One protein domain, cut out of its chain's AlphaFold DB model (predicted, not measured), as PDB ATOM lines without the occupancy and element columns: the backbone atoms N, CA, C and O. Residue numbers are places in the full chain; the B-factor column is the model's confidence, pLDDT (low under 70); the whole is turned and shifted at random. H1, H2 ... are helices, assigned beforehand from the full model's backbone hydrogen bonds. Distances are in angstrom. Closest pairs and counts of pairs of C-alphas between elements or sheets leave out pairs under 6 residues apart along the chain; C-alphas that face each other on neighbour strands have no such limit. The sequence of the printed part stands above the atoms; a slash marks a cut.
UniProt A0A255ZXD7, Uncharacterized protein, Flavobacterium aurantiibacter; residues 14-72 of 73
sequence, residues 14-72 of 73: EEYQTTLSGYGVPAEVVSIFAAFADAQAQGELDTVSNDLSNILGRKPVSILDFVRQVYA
ATOM      1  N   GLU A  14     185.204 147.237 313.795       95.31
ATOM      2  CA  GLU A  14     184.947 145.908 314.359       95.31
ATOM      3  C   GLU A  14     184.578 144.877 313.279       95.31
ATOM      4  O   GLU A  14     185.127 143.770 313.256       95.31
ATOM      5  N   GLU A  15     183.688 145.238 312.351       97.00
ATOM      6  CA  GLU A  15     183.268 144.360 311.256       97.00
ATOM      7  C   GLU A  15     184.425 144.094 310.284       97.00
ATOM      8  O   GLU A  15     184.642 142.948 309.876       97.00
ATOM      9  N   TYR A  16     185.222 145.119 309.969       95.81
ATOM     10  CA  TYR A  16     186.427 144.991 309.149       95.81
ATOM     11  C   TYR A  16     187.431 144.011 309.774       95.81
ATOM     12  O   TYR A  16     187.878 143.062 309.123       95.81
ATOM     13  N   GLN A  17     187.746 144.203 311.058       96.00
ATOM     14  CA  GLN A  17     188.715 143.382 311.781       96.00
ATOM     15  C   GLN A  17     188.243 141.932 311.933       96.00
ATOM     16  O   GLN A  17     189.018 141.000 311.688       96.00
ATOM     17  N   THR A  18     186.971 141.736 312.283       96.69
ATOM     18  CA  THR A  18     186.352 140.408 312.412       96.69
ATOM     19  C   THR A  18     186.366 139.668 311.080       96.69
ATOM     20  O   THR A  18     186.752 138.499 311.026       96.69
ATOM     21  N   THR A  19     186.015 140.359 309.993       96.69
ATOM     22  CA  THR A  19     185.995 139.780 308.647       96.69
ATOM     23  C   THR A  19     187.385 139.305 308.238       96.69
ATOM     24  O   THR A  19     187.551 138.136 307.895       96.69
ATOM     25  N   LEU A  20     188.405 140.168 308.315       96.31
ATOM     26  CA  LEU A  20     189.768 139.797 307.917       96.31
ATOM     27  C   LEU A  20     190.355 138.680 308.787       96.31
ATOM     28  O   LEU A  20     190.985 137.758 308.263       96.31
ATOM     29  N   SER A  21     190.106 138.723 310.096       96.12
ATOM     30  CA  SER A  21     190.535 137.663 311.014       96.12
ATOM     31  C   SER A  21     189.874 136.324 310.665       96.12
ATOM     32  O   SER A  21     190.540 135.289 310.666       96.12
ATOM     33  N   GLY A  22     188.591 136.337 310.283       97.12
ATOM     34  CA  GLY A  22     187.856 135.155 309.821       97.12
ATOM     35  C   GLY A  22     188.419 134.525 308.540       97.12
ATOM     36  O   GLY A  22     188.294 133.317 308.351       97.12
ATOM     37  N   TYR A  23     189.099 135.309 307.698       97.38
ATOM     38  CA  TYR A  23     189.834 134.821 306.521       97.38
ATOM     39  C   TYR A  23     191.296 134.436 306.817       97.38
ATOM     40  O   TYR A  23     192.048 134.119 305.896       97.38
ATOM     41  N   GLY A  24     191.708 134.430 308.090       96.88
ATOM     42  CA  GLY A  24     193.034 133.980 308.516       96.88
ATOM     43  C   GLY A  24     194.133 135.041 308.430       96.88
ATOM     44  O   GLY A  24     195.313 134.696 308.510       96.88
ATOM     45  N   VAL A  25     193.783 136.321 308.274       97.12
ATOM     46  CA  VAL A  25     194.772 137.407 308.334       97.12
ATOM     47  C   VAL A  25     195.255 137.565 309.786       97.12
ATOM     48  O   VAL A  25     194.424 137.654 310.690       97.12
ATOM     49  N   PRO A  26     196.576 137.617 310.051       97.75
ATOM     50  CA  PRO A  26     197.095 137.792 311.407       97.75
ATOM     51  C   PRO A  26     196.599 139.086 312.070       97.75
ATOM     52  O   PRO A  26     196.577 140.139 311.435       97.75
ATOM     53  N   ALA A  27     196.270 139.027 313.364       93.75
ATOM     54  CA  ALA A  27     195.664 140.143 314.102       93.75
ATOM     55  C   ALA A  27     196.491 141.447 314.062       93.75
ATOM     56  O   ALA A  27     195.934 142.541 313.972       93.75
ATOM     57  N   GLU A  28     197.822 141.337 314.079       94.75
ATOM     58  CA  GLU A  28     198.727 142.486 313.954       94.75
ATOM     59  C   GLU A  28     198.573 143.177 312.589       94.75
ATOM     60  O   GLU A  28     198.440 144.395 312.513       94.75
ATOM     61  N   VAL A  29     198.483 142.392 311.512       97.44
ATOM     62  CA  VAL A  29     198.287 142.896 310.145       97.44
ATOM     63  C   VAL A  29     196.905 143.534 309.993       97.44
ATOM     64  O   VAL A  29     196.780 144.609 309.410       97.44
ATOM     65  N   VAL A  30     195.872 142.908 310.565       97.50
ATOM     66  CA  VAL A  30     194.507 143.454 310.597       97.50
ATOM     67  C   VAL A  30     194.474 144.822 311.282       97.50
ATOM     68  O   VAL A  30     193.857 145.756 310.770       97.50
ATOM     69  N   SER A  31     195.171 144.954 312.410       94.25
ATOM     70  CA  SER A  31     195.253 146.208 313.165       94.25
ATOM     71  C   SER A  31     195.950 147.311 312.366       94.25
ATOM     72  O   SER A  31     195.469 148.443 312.338       94.25
ATOM     73  N   ILE A  32     197.034 146.978 311.658       96.50
ATOM     74  CA  ILE A  32     197.748 147.920 310.785       96.50
ATOM     75  C   ILE A  32     196.844 148.412 309.646       96.50
ATOM     76  O   ILE A  32     196.778 149.613 309.387       96.50
ATOM     77  N   PHE A  33     196.118 147.515 308.973       96.06
ATOM     78  CA  PHE A  33     195.220 147.916 307.885       96.06
ATOM     79  C   PHE A  33     194.033 148.750 308.364       96.06
ATOM     80  O   PHE A  33     193.672 149.710 307.685       96.06
ATOM     81  N   ALA A  34     193.470 148.436 309.534       95.81
ATOM     82  CA  ALA A  34     192.435 149.264 310.145       95.81
ATOM     83  C   ALA A  34     192.949 150.690 310.418       95.81
ATOM     84  O   ALA A  34     192.304 151.656 310.023       95.81
ATOM     85  N   ALA A  35     194.154 150.826 310.986       95.44
ATOM     86  CA  ALA A  35     194.756 152.132 311.250       95.44
ATOM     87  C   ALA A  35     194.998 152.950 309.965       95.44
ATOM     88  O   ALA A  35     194.707 154.144 309.930       95.44
ATOM     89  N   PHE A  36     195.482 152.320 308.887       96.44
ATOM     90  CA  PHE A  36     195.628 153.003 307.596       96.44
ATOM     91  C   PHE A  36     194.282 153.425 306.995       96.44
ATOM     92  O   PHE A  36     194.196 154.507 306.417       96.44
ATOM     93  N   ALA A  37     193.239 152.600 307.123       95.56
ATOM     94  CA  ALA A  37     191.902 152.944 306.648       95.56
ATOM     95  C   ALA A  37     191.327 154.153 307.405       95.56
ATOM     96  O   ALA A  37     190.807 155.071 306.771       95.56
ATOM     97  N   ASP A  38     191.493 154.199 308.730       95.06
ATOM     98  CA  ASP A  38     191.069 155.334 309.556       95.06
ATOM     99  C   ASP A  38     191.845 156.617 309.217       95.06
ATOM    100  O   ASP A  38     191.246 157.688 309.099       95.06
ATOM    101  N   ALA A  39     193.164 156.528 309.010       96.31
ATOM    102  CA  ALA A  39     193.988 157.665 308.588       96.31
ATOM    103  C   ALA A  39     193.587 158.173 307.189       96.31
ATOM    104  O   ALA A  39     193.459 159.378 306.958       96.31
ATOM    105  N   GLN A  40     193.312 157.258 306.251       95.69
ATOM    106  CA  GLN A  40     192.805 157.597 304.920       95.69
ATOM    107  C   GLN A  40     191.439 158.294 304.999       95.69
ATOM    108  O   GLN A  40     191.223 159.276 304.289       95.69
ATOM    109  N   ALA A  41     190.531 157.815 305.857       94.00
ATOM    110  CA  ALA A  41     189.209 158.412 306.059       94.00
ATOM    111  C   ALA A  41     189.291 159.832 306.646       94.00
ATOM    112  O   ALA A  41     188.444 160.674 306.350       94.00
ATOM    113  N   GLN A  42     190.334 160.107 307.431       95.88
ATOM    114  CA  GLN A  42     190.644 161.434 307.966       95.88
ATOM    115  C   GLN A  42     191.389 162.339 306.968       95.88
ATOM    116  O   GLN A  42     191.634 163.507 307.263       95.88
ATOM    117  N   GLY A  43     191.728 161.832 305.779       96.00
ATOM    118  CA  GLY A  43     192.450 162.576 304.745       96.00
ATOM    119  C   GLY A  43     193.955 162.705 304.999       96.00
ATOM    120  O   GLY A  43     194.639 163.377 304.232       96.00
ATOM    121  N   GLU A  44     194.500 162.038 306.020       96.81
ATOM    122  CA  GLU A  44     195.924 162.131 306.384       96.81
ATOM    123  C   GLU A  44     196.859 161.620 305.278       96.81
ATOM    124  O   GLU A  44     198.030 161.988 305.216       96.81
ATOM    125  N   LEU A  45     196.333 160.778 304.388       94.38
ATOM    126  CA  LEU A  45     197.068 160.163 303.285       94.38
ATOM    127  C   LEU A  45     196.767 160.814 301.921       94.38
ATOM    128  O   LEU A  45     197.269 160.346 300.900       94.38
ATOM    129  N   ASP A  46     195.974 161.890 301.880       94.19
ATOM    130  CA  ASP A  46     195.597 162.582 300.638       94.19
ATOM    131  C   ASP A  46     196.576 163.718 300.297       94.19
ATOM    132  O   ASP A  46     196.244 164.903 300.278       94.19
ATOM    133  N   THR A  47     197.840 163.350 300.074       93.62
ATOM    134  CA  THR A  47     198.886 164.291 299.648       93.62
ATOM    135  C   THR A  47     199.247 164.076 298.184       93.62
ATOM    136  O   THR A  47     199.622 162.979 297.772       93.62
ATOM    137  N   VAL A  48     199.209 165.154 297.396       93.62
ATOM    138  CA  VAL A  48     199.553 165.137 295.968       93.62
ATOM    139  C   VAL A  48     200.870 165.875 295.730       93.62
ATOM    140  O   VAL A  48     201.031 167.024 296.133       93.62
ATOM    141  N   SER A  49     201.802 165.229 295.024       96.12
ATOM    142  CA  SER A  49     203.077 165.817 294.596       96.12
ATOM    143  C   SER A  49     203.428 165.415 293.158       96.12
ATOM    144  O   SER A  49     202.964 164.397 292.642       96.12
ATOM    145  N   ASN A  50     204.287 166.210 292.516       97.25
ATOM    146  CA  ASN A  50     204.863 165.923 291.200       97.25
ATOM    147  C   ASN A  50     206.242 165.249 291.270       97.25
ATOM    148  O   ASN A  50     206.816 164.961 290.220       97.25
ATOM    149  N   ASP A  51     206.769 164.965 292.467       97.75
ATOM    150  CA  ASP A  51     208.128 164.429 292.652       97.75
ATOM    151  C   ASP A  51     208.369 163.155 291.839       97.75
ATOM    152  O   ASP A  51     209.367 163.044 291.130       97.75
ATOM    153  N   LEU A  52     207.412 162.223 291.857       96.69
ATOM    154  CA  LEU A  52     207.518 160.984 291.090       96.69
ATOM    155  C   LEU A  52     207.567 161.247 289.577       96.69
ATOM    156  O   LEU A  52     208.363 160.631 288.871       96.69
ATOM    157  N   SER A  53     206.755 162.180 289.073       97.69
ATOM    158  CA  SER A  53     206.777 162.566 287.655       97.69
ATOM    159  C   SER A  53     208.123 163.175 287.263       97.69
ATOM    160  O   SER A  53     208.657 162.860 286.198       97.69
ATOM    161  N   ASN A  54     208.681 164.018 288.137       98.31
ATOM    162  CA  ASN A  54     209.964 164.686 287.928       98.31
ATOM    163  C   ASN A  54     211.122 163.681 287.903       98.31
ATOM    164  O   ASN A  54     211.963 163.747 287.011       98.31
ATOM    165  N   ILE A  55     211.138 162.723 288.835       98.06
ATOM    166  CA  ILE A  55     212.161 161.667 288.909       98.06
ATOM    167  C   ILE A  55     212.099 160.750 287.681       98.06
ATOM    168  O   ILE A  55     213.133 160.356 287.145       98.06
ATOM    169  N   LEU A  56     210.894 160.399 287.227       97.75
ATOM    170  CA  LEU A  56     210.708 159.454 286.125       97.75
ATOM    171  C   LEU A  56     210.849 160.084 284.731       97.75
ATOM    172  O   LEU A  56     211.009 159.346 283.759       97.75
ATOM    173  N   GLY A  57     210.694 161.405 284.599       98.19
ATOM    174  CA  GLY A  57     210.599 162.078 283.295       98.19
ATOM    175  C   GLY A  57     209.334 161.720 282.499       98.19
ATOM    176  O   GLY A  57     209.261 161.952 281.293       98.19
ATOM    177  N   ARG A  58     208.327 161.131 283.155       97.50
ATOM    178  CA  ARG A  58     207.025 160.761 282.580       97.50
ATOM    179  C   ARG A  58     205.947 160.770 283.658       97.50
ATOM    180  O   ARG A  58     206.248 160.707 284.845       97.50
ATOM    181  N   LYS A  59     204.678 160.752 283.250       96.31
ATOM    182  CA  LYS A  59     203.561 160.582 284.189       96.31
ATOM    183  C   LYS A  59     203.600 159.191 284.859       96.31
ATOM    184  O   LYS A  59     203.958 158.211 284.186       96.31
ATOM    185  N   PRO A  60     203.215 159.078 286.147       96.31
ATOM    186  CA  PRO A  60     202.956 157.800 286.798       96.31
ATOM    187  C   PRO A  60     201.886 157.003 286.050       96.31
ATOM    188  O   PRO A  60     201.031 157.571 285.368       96.31
ATOM    189  N   VAL A  61     201.942 155.678 286.172       96.06
ATOM    190  CA  VAL A  61     200.899 154.805 285.619       96.06
ATOM    191  C   VAL A  61     199.604 155.069 286.385       96.06
ATOM    192  O   VAL A  61     199.622 155.146 287.612       96.06
ATOM    193  N   SER A  62     198.488 155.229 285.674       95.69
ATOM    194  CA  SER A  62     197.190 155.408 286.326       95.69
ATOM    195  C   SER A  62     196.723 154.100 286.972       95.69
ATOM    196  O   SER A  62     197.030 153.013 286.480       95.69
ATOM    197  N   ILE A  63     195.916 154.185 288.036       93.81
ATOM    198  CA  ILE A  63     195.294 152.998 288.655       93.81
ATOM    199  C   ILE A  63     194.510 152.185 287.616       93.81
ATOM    200  O   ILE A  63     194.566 150.957 287.607       93.81
ATOM    201  N   LEU A  64     193.824 152.865 286.693       91.44
ATOM    202  CA  LEU A  64     193.058 152.226 285.630       91.44
ATOM    203  C   LEU A  64     193.942 151.403 284.683       91.44
ATOM    204  O   LEU A  64     193.593 150.269 284.353       91.44
ATOM    205  N   ASP A  65     195.071 151.961 284.251       94.75
ATOM    206  CA  ASP A  65     195.992 151.273 283.341       94.75
ATOM    207  C   ASP A  65     196.694 150.111 284.042       94.75
ATOM    208  O   ASP A  65     196.806 149.031 283.463       94.75
ATOM    209  N   PHE A  66     197.069 150.284 285.313       94.69
ATOM    210  CA  PHE A  66     197.629 149.206 286.127       94.69
ATOM    211  C   PHE A  66     196.647 148.037 286.286       94.69
ATOM    212  O   PHE A  66     196.994 146.890 286.006       94.69
ATOM    213  N   VAL A  67     195.395 148.313 286.669       92.31
ATOM    214  CA  VAL A  67     194.364 147.272 286.828       92.31
ATOM    215  C   VAL A  67     194.096 146.554 285.506       92.31
ATOM    216  O   VAL A  67     193.912 145.338 285.499       92.31
ATOM    217  N   ARG A  68     194.091 147.272 284.374       90.69
ATOM    218  CA  ARG A  68     194.000 146.644 283.047       90.69
ATOM    219  C   ARG A  68     195.200 145.742 282.781       90.69
ATOM    220  O   ARG A  68     194.995 144.626 282.343       90.69
ATOM    221  N   GLN A  69     196.420 146.182 283.060       92.38
ATOM    222  CA  GLN A  69     197.615 145.381 282.800       92.38
ATOM    223  C   GLN A  69     197.656 144.084 283.625       92.38
ATOM    224  O   GLN A  69     198.032 143.043 283.095       92.38
ATOM    225  N   VAL A  70     197.281 144.141 284.907       93.50
ATOM    226  CA  VAL A  70     197.387 142.996 285.831       93.50
ATOM    227  C   VAL A  70     196.198 142.037 285.719       93.50
ATOM    228  O   VAL A  70     196.372 140.830 285.867       93.50
ATOM    229  N   TYR A  71     194.999 142.557 285.443       88.38
ATOM    230  CA  TYR A  71     193.740 141.802 285.495       88.38
ATOM    231  C   TYR A  71     192.971 141.809 284.156       88.38
ATOM    232  O   TYR A  71     191.740 141.779 284.161       88.38
ATOM    233  N   ALA A  72     193.656 141.924 283.008       75.44
ATOM    234  CA  ALA A  72     193.035 141.837 281.671       75.44
ATOM    235  C   ALA A  72     192.721 140.405 281.199       75.44
ATOM    236  O   ALA A  72     192.199 140.258 280.095       75.44
TER     237      ALA A  72
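What this domain is: This is residues 14 to 72 of the 73 residues of an uncharacterized protein of Flavobacterium aurantiibacter (UniProt A0A255ZXD7). The printed part is an open, flat U with an empty middle: the helices H1 and H2 fold into a helical hairpin on one side, an outstretched link leads to the short helix H3 at the far corner, and H4 makes the other side, away from the hairpin. The printed part has 59 residues with four named helices, in the order H1, H2, H3, H4, and no named strand; the class is all helix. The whole is extended, with a radius of gyration of the C-alphas of 16.2 A, and spans 43 by 31 by 16 A.

How they stand to each other: H1, residues 14 to 22, and H2, residues 27 to 41, touch and form a helical hairpin. Their closest C-alphas, those of Gln 17 and Val 30, are 5.9 A apart. They run opposite ways at a steep tilt of 37 degrees, only just past shallow. H3, residues 51 to 56, is apart from H1 and H2. H4, residues 63 to 71, is apart from H1, H2 and H3. In H1, H2, H3 and H4 every O i to N i+4 pair is within hydrogen-bond range.

Where its parts are: H1 begins at C-alpha 14, (184.947, 145.908, 314.359), and measures 12.0 A from first to last C-alpha. H2, the longest helix, measures 21.0 A and ends at C-alpha 41, (189.209, 158.412, 306.059). H3 measures 8.6 A. H4 measures 11.7 A and ends at C-alpha 71, (193.740, 141.802, 285.495).

The domain as a whole: The two C-alphas farthest apart, those of Gly 22 and Gly 57, are 44.1 A apart. Residues 38 to 43, of which 38 to 41 belong to H2, stand free, and so do residues 62 to 72, of which 63 to 71 belong to H4. The link from H1 to H2 is tight; those from H2 to H3 and from H3 to H4 are short. The printed part has no cut. Its mean pLDDT is 95.3, and no printed residue is under 70.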